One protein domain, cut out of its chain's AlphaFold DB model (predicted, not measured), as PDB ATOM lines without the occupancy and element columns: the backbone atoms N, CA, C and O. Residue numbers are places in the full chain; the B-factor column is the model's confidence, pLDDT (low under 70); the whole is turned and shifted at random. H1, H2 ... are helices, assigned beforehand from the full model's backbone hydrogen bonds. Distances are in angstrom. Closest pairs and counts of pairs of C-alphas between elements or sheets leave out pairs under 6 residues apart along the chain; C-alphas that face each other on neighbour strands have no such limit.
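Overview. This is residues 26 to 96 of the 97 residues of an uncharacterized protein of Pseudo-nitzschia multistriata (UniProt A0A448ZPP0). Long helix H5 makes the longest axis; short H4 packs on it and on H3, which forms a hairpin with H2. The printed part has 71 residues with five named helices, H1 to H5, and is all helix. It spans 45 by 25 by 15 A and is only just compact, close to loose, with a radius of gyration of the C-alphas of 13.3 A.

Arrangement. Residues 76 to 83 alone of H5, residues 73 to 95, touch H4, residues 62 to 65, with closest C-alphas 79 and 64 at 5.6 A. H4 touches H3, residues 49 to 57, with closest C-alphas 62 and 56 at 6.0 A. H3 and H2, residues 37 to 43, form a hairpin, with closest C-alphas 52 and 43 at 5.9 A. H1, residues 26 to 32, only just touches residues 87 to 91 of H5, with 3 C-alpha pairs within 8 A. H1, H2, H3 and H5 have every O i to N i+4 pair within hydrogen-bond range.

Along the chain. Find C-alpha 73 at (123.736, 43.045, 157.143); H5 runs 33.2 A to C-alpha 95 at (148.441, 21.844, 163.821).

Size, cuts and confidence. The farthest C-alphas, 47 and 96, are 45.4 A apart. The printed part has no cut; residue 96 alone has pLDDT under 70.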
ATOM      1  N   LEU A  26     138.231  18.495 163.884       93.69
ATOM      2  CA  LEU A  26     138.030  19.900 164.211       93.69
ATOM      3  C   LEU A  26     137.505  20.698 163.008       93.69
ATOM      4  O   LEU A  26     136.498  21.390 163.129       93.69
ATOM      5  N   VAL A  27     138.126  20.556 161.831       93.94
ATOM      6  CA  VAL A  27     137.663  21.211 160.593       93.94
ATOM      7  C   VAL A  27     136.258  20.742 160.205       93.94
ATOM      8  O   VAL A  27     135.440  21.549 159.765       93.94
ATOM      9  N   ARG A  28     135.946  19.453 160.384       94.81
ATOM     10  CA  ARG A  28     134.596  18.918 160.148       94.81
ATOM     11  C   ARG A  28     133.562  19.550 161.081       94.81
ATOM     12  O   ARG A  28     132.490  19.898 160.596       94.81
ATOM     13  N   GLY A  29     133.898  19.732 162.359       93.31
ATOM     14  CA  GLY A  29     133.053  20.429 163.333       93.31
ATOM     15  C   GLY A  29     132.852  21.910 163.001       93.31
ATOM     16  O   GLY A  29     131.732  22.407 163.025       93.31
ATOM     17  N   MET A  30     133.909  22.614 162.587       93.06
ATOM     18  CA  MET A  30     133.791  24.006 162.122       93.06
ATOM     19  C   MET A  30     132.883  24.103 160.890       93.06
ATOM     20  O   MET A  30     132.008  24.962 160.826       93.06
ATOM     21  N   ARG A  31     133.024  23.181 159.928       92.44
ATOM     22  CA  ARG A  31     132.168  23.130 158.735       92.44
ATOM     23  C   ARG A  31     130.700  22.861 159.070       92.44
ATOM     24  O   ARG A  31     129.842  23.400 158.379       92.44
ATOM     25  N   SER A  32     130.398  22.023 160.066       92.62
ATOM     26  CA  SER A  32     129.002  21.750 160.436       92.62
ATOM     27  C   SER A  32     128.280  22.963 161.015       92.62
ATOM     28  O   SER A  32     127.059  22.948 161.024       92.62
ATOM     29  N   SER A  33     129.014  24.004 161.423       90.88
ATOM     30  CA  SER A  33     128.429  25.254 161.924       90.88
ATOM     31  C   SER A  33     127.971  26.234 160.844       90.88
ATOM     32  O   SER A  33     127.435  27.298 161.149       90.88
ATOM     33  N   PHE A  34     128.226  25.928 159.571       91.56
ATOM     34  CA  PHE A  34     127.749  26.766 158.479       91.56
ATOM     35  C   PHE A  34     126.248  26.593 158.296       91.56
ATOM     36  O   PHE A  34     125.736  25.481 158.390       91.56
ATOM     37  N   LEU A  35     125.583  27.697 157.954       92.56
ATOM     38  CA  LEU A  35     124.166  27.691 157.612       92.56
ATOM     39  C   LEU A  35     123.912  26.687 156.482       92.56
ATOM     40  O   LEU A  35     124.557  26.732 155.427       92.56
ATOM     41  N   GLY A  36     122.993  25.766 156.735       94.06
ATOM     42  CA  GLY A  36     122.535  24.772 155.781       94.06
ATOM     43  C   GLY A  36     121.304  25.240 155.012       94.06
ATOM     44  O   GLY A  36     120.771  26.330 155.216       94.06
ATOM     45  N   ASP A  37     120.809  24.368 154.136       96.50
ATOM     46  CA  ASP A  37     119.636  24.663 153.308       96.50
ATOM     47  C   ASP A  37     118.396  25.003 154.150       96.50
ATOM     48  O   ASP A  37     117.605  25.863 153.769       96.50
ATOM     49  N   GLN A  38     118.209  24.348 155.300       94.75
ATOM     50  CA  GLN A  38     117.079  24.627 156.193       94.75
ATOM     51  C   GLN A  38     117.168  26.028 156.805       94.75
ATOM     52  O   GLN A  38     116.187  26.766 156.750       94.75
ATOM     53  N   ASP A  39     118.346  26.425 157.285       95.06
ATOM     54  CA  ASP A  39     118.560  27.756 157.856       95.06
ATOM     55  C   ASP A  39     118.290  28.842 156.811       95.06
ATOM     56  O   ASP A  39     117.550  29.791 157.063       95.06
ATOM     57  N   TYR A  40     118.811  28.670 155.591       95.44
ATOM     58  CA  TYR A  40     118.538  29.599 154.496       95.44
ATOM     59  C   TYR A  40     117.052  29.663 154.135       95.44
ATOM     60  O   TYR A  40     116.546  30.758 153.892       95.44
ATOM     61  N   ASN A  41     116.338  28.533 154.138       96.75
ATOM     62  CA  ASN A  41     114.895  28.514 153.893       96.75
ATOM     63  C   ASN A  41     114.112  29.314 154.941       96.75
ATOM     64  O   ASN A  41     113.135  29.966 154.576       96.75
ATOM     65  N   HIS A  42     114.526  29.293 156.210       94.94
ATOM     66  CA  HIS A  42     113.906  30.121 157.245       94.94
ATOM     67  C   HIS A  42     114.272  31.605 157.084       94.94
ATOM     68  O   HIS A  42     113.409  32.479 157.160       94.94
ATOM     69  N   LEU A  43     115.537  31.905 156.770       93.75
ATOM     70  CA  LEU A  43     116.026  33.279 156.615       93.75
ATOM     71  C   LEU A  43     115.360  34.035 155.456       93.75
ATOM     72  O   LEU A  43     115.068  35.220 155.600       93.75
ATOM     73  N   ILE A  44     115.080  33.379 154.324       96.00
ATOM     74  CA  ILE A  44     114.396  34.031 153.187       96.00
ATOM     75  C   ILE A  44     112.919  34.344 153.460       96.00
ATOM     76  O   ILE A  44     112.319  35.113 152.713       96.00
ATOM     77  N   GLN A  45     112.329  33.732 154.490       96.25
ATOM     78  CA  GLN A  45     110.935  33.947 154.894       96.25
ATOM     79  C   GLN A  45     110.797  35.041 155.961       96.25
ATOM     80  O   GLN A  45     109.680  35.404 156.315       96.25
ATOM     81  N   CYS A  46     111.911  35.563 156.481       96.50
ATOM     82  CA  CYS A  46     111.899  36.621 157.483       96.50
ATOM     83  C   CYS A  46     111.411  37.949 156.887       96.50
ATOM     84  O   CYS A  46     111.871  38.371 155.824       96.50
ATOM     85  N   GLU A  47     110.528  38.642 157.607       95.75
ATOM     86  CA  GLU A  47     109.997  39.949 157.198       95.75
ATOM     87  C   GLU A  47     110.761  41.107 157.857       95.75
ATOM     88  O   GLU A  47     110.809  42.218 157.320       95.75
ATOM     89  N   THR A  48     111.394  40.850 159.006       93.75
ATOM     90  CA  THR A  48     112.149  41.843 159.777       93.75
ATOM     91  C   THR A  48     113.556  41.362 160.146       93.75
ATOM     92  O   THR A  48     113.870  40.172 160.121       93.75
ATOM     93  N   LEU A  49     114.432  42.302 160.519       91.62
ATOM     94  CA  LEU A  49     115.781  41.984 161.014       91.62
ATOM     95  C   LEU A  49     115.753  41.285 162.382       91.62
ATOM     96  O   LEU A  49     116.679  40.546 162.714       91.62
ATOM     97  N   GLU A  50     114.679  41.467 163.140       91.94
ATOM     98  CA  GLU A  50     114.433  40.791 164.408       91.94
ATOM     99  C   GLU A  50     114.072  39.318 164.183       91.94
ATOM    100  O   GLU A  50     114.578  38.465 164.911       91.94
ATOM    101  N   ASP A  51     113.314  38.997 163.127       94.44
ATOM    102  CA  ASP A  51     113.056  37.606 162.725       94.44
ATOM    103  C   ASP A  51     114.348  36.921 162.267       94.44
ATOM    104  O   ASP A  51     114.630  35.786 162.655       94.44
ATOM    105  N   VAL A  52     115.178  37.633 161.492       93.62
ATOM    106  CA  VAL A  52     116.505  37.144 161.085       93.62
ATOM    107  C   VAL A  52     117.360  36.853 162.315       93.62
ATOM    108  O   VAL A  52     117.974  35.792 162.399       93.62
ATOM    109  N   ARG A  53     117.385  37.768 163.292       92.50
ATOM    110  CA  ARG A  53     118.116  37.570 164.548       92.50
ATOM    111  C   ARG A  53     117.617  36.331 165.284       92.50
ATOM    112  O   ARG A  53     118.444  35.525 165.693       92.50
ATOM    113  N   LEU A  54     116.302  36.175 165.433       93.88
ATOM    114  CA  LEU A  54     115.701  35.032 166.119       93.88
ATOM    115  C   LEU A  54     116.104  33.706 165.459       93.88
ATOM    116  O   LEU A  54     116.596  32.811 166.138       93.88
ATOM    117  N   ASN A  55     115.997  33.612 164.134       94.62
ATOM    118  CA  ASN A  55     116.399  32.409 163.402       94.62
ATOM    119  C   ASN A  55     117.900  32.128 163.540       94.62
ATOM    120  O   ASN A  55     118.305  30.990 163.757       94.62
ATOM    121  N   LEU A  56     118.749  33.159 163.493       93.56
ATOM    122  CA  LEU A  56     120.188  32.981 163.696       93.56
ATOM    123  C   LEU A  56     120.542  32.534 165.124       93.56
ATOM    124  O   LEU A  56     121.553  31.852 165.289       93.56
ATOM    125  N   THR A  57     119.733  32.863 166.142       93.56
ATOM    126  CA  THR A  57     119.953  32.362 167.514       93.56
ATOM    127  C   THR A  57     119.683  30.865 167.682       93.56
ATOM    128  O   THR A  57     120.145  30.284 168.658       93.56
ATOM    129  N   GLU A  58     118.999  30.228 166.730       93.75
ATOM    130  CA  GLU A  58     118.823  28.768 166.692       93.75
ATOM    131  C   GLU A  58     119.986  28.046 165.987       93.75
ATOM    132  O   GLU A  58     120.006  26.819 165.904       93.75
ATOM    133  N   THR A  59     120.974  28.800 165.498       93.81
ATOM    134  CA  THR A  59     122.165  28.287 164.809       93.81
ATOM    135  C   THR A  59     123.430  28.533 165.633       93.81
ATOM    136  O   THR A  59     123.431  29.296 166.600       93.81
ATOM    137  N   ASP A  60     124.559  27.990 165.178       92.62
ATOM    138  CA  ASP A  60     125.881  28.239 165.773       92.62
ATOM    139  C   ASP A  60     126.367  29.706 165.646       92.62
ATOM    140  O   ASP A  60     127.465  30.050 166.091       92.62
ATOM    141  N   TYR A  61     125.576  30.595 165.034       92.62
ATOM    142  CA  TYR A  61     125.845  32.035 164.986       92.62
ATOM    143  C   TYR A  61     125.310  32.804 166.199       92.62
ATOM    144  O   TYR A  61     125.620  33.992 166.309       92.62
ATOM    145  N   ALA A  62     124.563  32.168 167.111       92.94
ATOM    146  CA  ALA A  62     123.974  32.815 168.288       92.94
ATOM    147  C   ALA A  62     124.998  33.639 169.092       92.94
ATOM    148  O   ALA A  62     124.785  34.828 169.338       92.94
ATOM    149  N   ASP A  63     126.146  33.039 169.412       91.62
ATOM    150  CA  ASP A  63     127.222  33.699 170.160       91.62
ATOM    151  C   ASP A  63     127.852  34.850 169.366       91.62
ATOM    152  O   ASP A  63     128.170  35.900 169.923       91.62
ATOM    153  N   ALA A  64     127.993  34.688 168.047       89.31
ATOM    154  CA  ALA A  64     128.593  35.698 167.179       89.31
ATOM    155  C   ALA A  64     127.727  36.965 167.055       89.31
ATOM    156  O   ALA A  64     128.245  38.018 166.683       89.31
ATOM    157  N   ILE A  65     126.425  36.871 167.353       91.44
ATOM    158  CA  ILE A  65     125.479  37.993 167.268       91.44
ATOM    159  C   ILE A  65     124.942  38.470 168.623       91.44
ATOM    160  O   ILE A  65     124.162  39.427 168.660       91.44
ATOM    161  N   ALA A  66     125.339  37.830 169.725       89.31
ATOM    162  CA  ALA A  66     124.808  38.094 171.061       89.31
ATOM    163  C   ALA A  66     125.007  39.556 171.500       89.31
ATOM    164  O   ALA A  66     124.084  40.174 172.032       89.31
ATOM    165  N   ASP A  67     126.171  40.129 171.189       85.19
ATOM    166  CA  ASP A  67     126.568  41.479 171.613       85.19
ATOM    167  C   ASP A  67     125.946  42.609 170.774       85.19
ATOM    168  O   ASP A  67     126.152  43.793 171.054       85.19
ATOM    169  N   PHE A  68     125.186  42.288 169.724       84.50
ATOM    170  CA  PHE A  68     124.586  43.306 168.868       84.50
ATOM    171  C   PHE A  68     123.238  43.783 169.418       84.50
ATOM    172  O   PHE A  68     122.288  43.014 169.562       84.50
ATOM    173  N   ASN A  69     123.113  45.089 169.668       83.88
ATOM    174  CA  ASN A  69     121.834  45.694 170.055       83.88
ATOM    175  C   ASN A  69     120.828  45.720 168.897       83.88
ATOM    176  O   ASN A  69     119.647  45.485 169.127       83.88
ATOM    177  N   SER A  70     121.292  45.969 167.673       85.12
ATOM    178  CA  SER A  70     120.501  45.882 166.445       85.12
ATOM    179  C   SER A  70     121.287  45.130 165.378       85.12
ATOM    180  O   SER A  70     122.495  45.324 165.222       85.12
ATOM    181  N   LEU A  71     120.609  44.243 164.652       87.38
ATOM    182  CA  LEU A  71     121.237  43.479 163.584       87.38
ATOM    183  C   LEU A  71     121.247  44.314 162.303       87.38
ATOM    184  O   LEU A  71     120.227  44.865 161.905       87.38
ATOM    185  N   THR A  72     122.391  44.389 161.629       90.12
ATOM    186  CA  THR A  72     122.482  44.929 160.265       90.12
ATOM    187  C   THR A  72     123.235  43.941 159.376       90.12
ATOM    188  O   THR A  72     124.075  43.193 159.889       90.12
ATOM    189  N   PRO A  73     123.017  43.945 158.047       87.25
ATOM    190  CA  PRO A  73     123.736  43.045 157.143       87.25
ATOM    191  C   PRO A  73     125.264  43.166 157.251       87.25
ATOM    192  O   PRO A  73     125.973  42.161 157.243       87.25
ATOM    193  N   ALA A  74     125.778  44.390 157.422       90.19
ATOM    194  CA  ALA A  74     127.208  44.641 157.586       90.19
ATOM    195  C   ALA A  74     127.763  44.055 158.897       90.19
ATOM    196  O   ALA A  74     128.871  43.519 158.917       90.19
ATOM    197  N   MET A  75     126.995  44.128 159.989       88.81
ATOM    198  CA  MET A  75     127.389  43.546 161.276       88.81
ATOM    199  C   MET A  75     127.381  42.019 161.226       88.81
ATOM    200  O   MET A  75     128.335  41.404 161.693       88.81
ATOM    201  N   LEU A  76     126.372  41.414 160.592       87.75
ATOM    202  CA  LEU A  76     126.317  39.964 160.399       87.75
ATOM    203  C   LEU A  76     127.508  39.460 159.573       87.75
ATOM    204  O   LEU A  76     128.165  38.494 159.956       87.75
ATOM    205  N   GLN A  77     127.827  40.147 158.470       90.81
ATOM    206  CA  GLN A  77     128.998  39.820 157.658       90.81
ATOM    207  C   GLN A  77     130.283  39.880 158.491       90.81
ATOM    208  O   GLN A  77     131.095  38.956 158.442       90.81
ATOM    209  N   LYS A  78     130.464  40.954 159.269       91.44
ATOM    210  CA  LYS A  78     131.627  41.121 160.144       91.44
ATOM    211  C   LYS A  78     131.727  39.979 161.162       91.44
ATOM    212  O   LYS A  78     132.787  39.369 161.264       91.44
ATOM    213  N   ALA A  79     130.632  39.656 161.846       89.75
ATOM    214  CA  ALA A  79     130.579  38.594 162.848       89.75
ATOM    215  C   ALA A  79     130.920  37.217 162.264       89.75
ATOM    216  O   ALA A  79     131.713  36.471 162.836       89.75
ATOM    217  N   ALA A  80     130.385  36.899 161.082       90.00
ATOM    218  CA  ALA A  80     130.677  35.647 160.391       90.00
ATOM    219  C   ALA A  80     132.165  35.517 160.030       90.00
ATOM    220  O   ALA A  80     132.761  34.451 160.197       90.00
ATOM    221  N   VAL A  81     132.782  36.610 159.571       93.31
ATOM    222  CA  VAL A  81     134.221  36.645 159.276       93.31
ATOM    223  C   VAL A  81     135.045  36.518 160.558       93.31
ATOM    224  O   VAL A  81     136.011  35.758 160.580       93.31
ATOM    225  N   GLU A  82     134.678  37.220 161.630       93.25
ATOM    226  CA  GLU A  82     135.380  37.148 162.917       93.25
ATOM    227  C   GLU A  82     135.332  35.739 163.519       93.25
ATOM    228  O   GLU A  82     136.378  35.231 163.937       93.25
ATOM    229  N   LYS A  83     134.169  35.071 163.466       92.12
ATOM    230  CA  LYS A  83     134.007  33.661 163.849       92.12
ATOM    231  C   LYS A  83     134.964  32.760 163.063       92.12
ATOM    232  O   LYS A  83     135.766  32.048 163.666       92.12
ATOM    233  N   LEU A  84     134.957  32.855 161.730       92.50
ATOM    234  CA  LEU A  84     135.827  32.047 160.867       92.50
ATOM    235  C   LEU A  84     137.317  32.290 161.155       92.50
ATOM    236  O   LEU A  84     138.119  31.357 161.194       92.50
ATOM    237  N   VAL A  85     137.706  33.549 161.369       94.44
ATOM    238  CA  VAL A  85     139.090  33.914 161.698       94.44
ATOM    239  C   VAL A  85     139.502  33.340 163.055       94.44
ATOM    240  O   VAL A  85     140.638  32.878 163.193       94.44
ATOM    241  N   ALA A  86     138.620  33.368 164.055       93.19
ATOM    242  CA  ALA A  86     138.882  32.790 165.370       93.19
ATOM    243  C   ALA A  86     139.072  31.268 165.284       93.19
ATOM    244  O   ALA A  86     140.070  30.741 165.782       93.19
ATOM    245  N   GLU A  87     138.182  30.581 164.570       93.06
ATOM    246  CA  GLU A  87     138.252  29.140 164.315       93.06
ATOM    247  C   GLU A  87     139.535  28.750 163.573       93.06
ATOM    248  O   GLU A  87     140.254  27.838 163.988       93.06
ATOM    249  N   PHE A  88     139.896  29.495 162.528       92.19
ATOM    250  CA  PHE A  88     141.124  29.251 161.776       92.19
ATOM    251  C   PHE A  88     142.386  29.475 162.621       92.19
ATOM    252  O   PHE A  88     143.332  28.684 162.564       92.19
ATOM    253  N   LYS A  89     142.412  30.532 163.443       94.12
ATOM    254  CA  LYS A  89     143.513  30.769 164.391       94.12
ATOM    255  C   LYS A  89     143.636  29.610 165.376       94.12
ATOM    256  O   LYS A  89     144.755  29.161 165.614       94.12
ATOM    257  N   TYR A  90     142.516  29.117 165.905       93.44
ATOM    258  CA  TYR A  90     142.502  27.959 166.791       93.44
ATOM    259  C   TYR A  90     143.069  26.722 166.089       93.44
ATOM    260  O   TYR A  90     144.036  26.152 166.588       93.44
ATOM    261  N   LEU A  91     142.581  26.379 164.893       92.06
ATOM    262  CA  LEU A  91     143.104  25.263 164.098       92.06
ATOM    263  C   LEU A  91     144.627  25.344 163.926       92.06
ATOM    264  O   LEU A  91     145.328  24.365 164.182       92.06
ATOM    265  N   ARG A  92     145.150  26.525 163.575       91.12
ATOM    266  CA  ARG A  92     146.589  26.746 163.392       91.12
ATOM    267  C   ARG A  92     147.402  26.422 164.652       91.12
ATOM    268  O   ARG A  92     148.443  25.775 164.550       91.12
ATOM    269  N   THR A  93     146.908  26.801 165.838       90.62
ATOM    270  CA  THR A  93     147.571  26.455 167.114       90.62
ATOM    271  C   THR A  93     147.633  24.954 167.376       90.62
ATOM    272  O   THR A  93     148.568  24.491 168.021       90.62
ATOM    273  N   GLN A  94     146.666  24.191 166.862       83.94
ATOM    274  CA  GLN A  94     146.583  22.747 167.075       83.94
ATOM    275  C   GLN A  94     147.440  21.956 166.081       83.94
ATOM    276  O   GLN A  94     147.905  20.863 166.390       83.94
ATOM    277  N   THR A  95     147.667  22.502 164.885       79.50
ATOM    278  CA  THR A  95     148.441  21.844 163.821       79.50
ATOM    279  C   THR A  95     149.919  22.232 163.797       79.50
ATOM    280  O   THR A  95     150.666  21.677 162.993       79.50
ATOM    281  N   GLY A  96     150.353  23.172 164.647       68.12
ATOM    282  CA  GLY A  96     151.737  23.663 164.682       68.12
ATOM    283  C   GLY A  96     152.157  24.428 163.419       68.12
ATOM    284  O   GLY A  96     153.333  24.388 163.059       68.12
TER     285      GLY A  96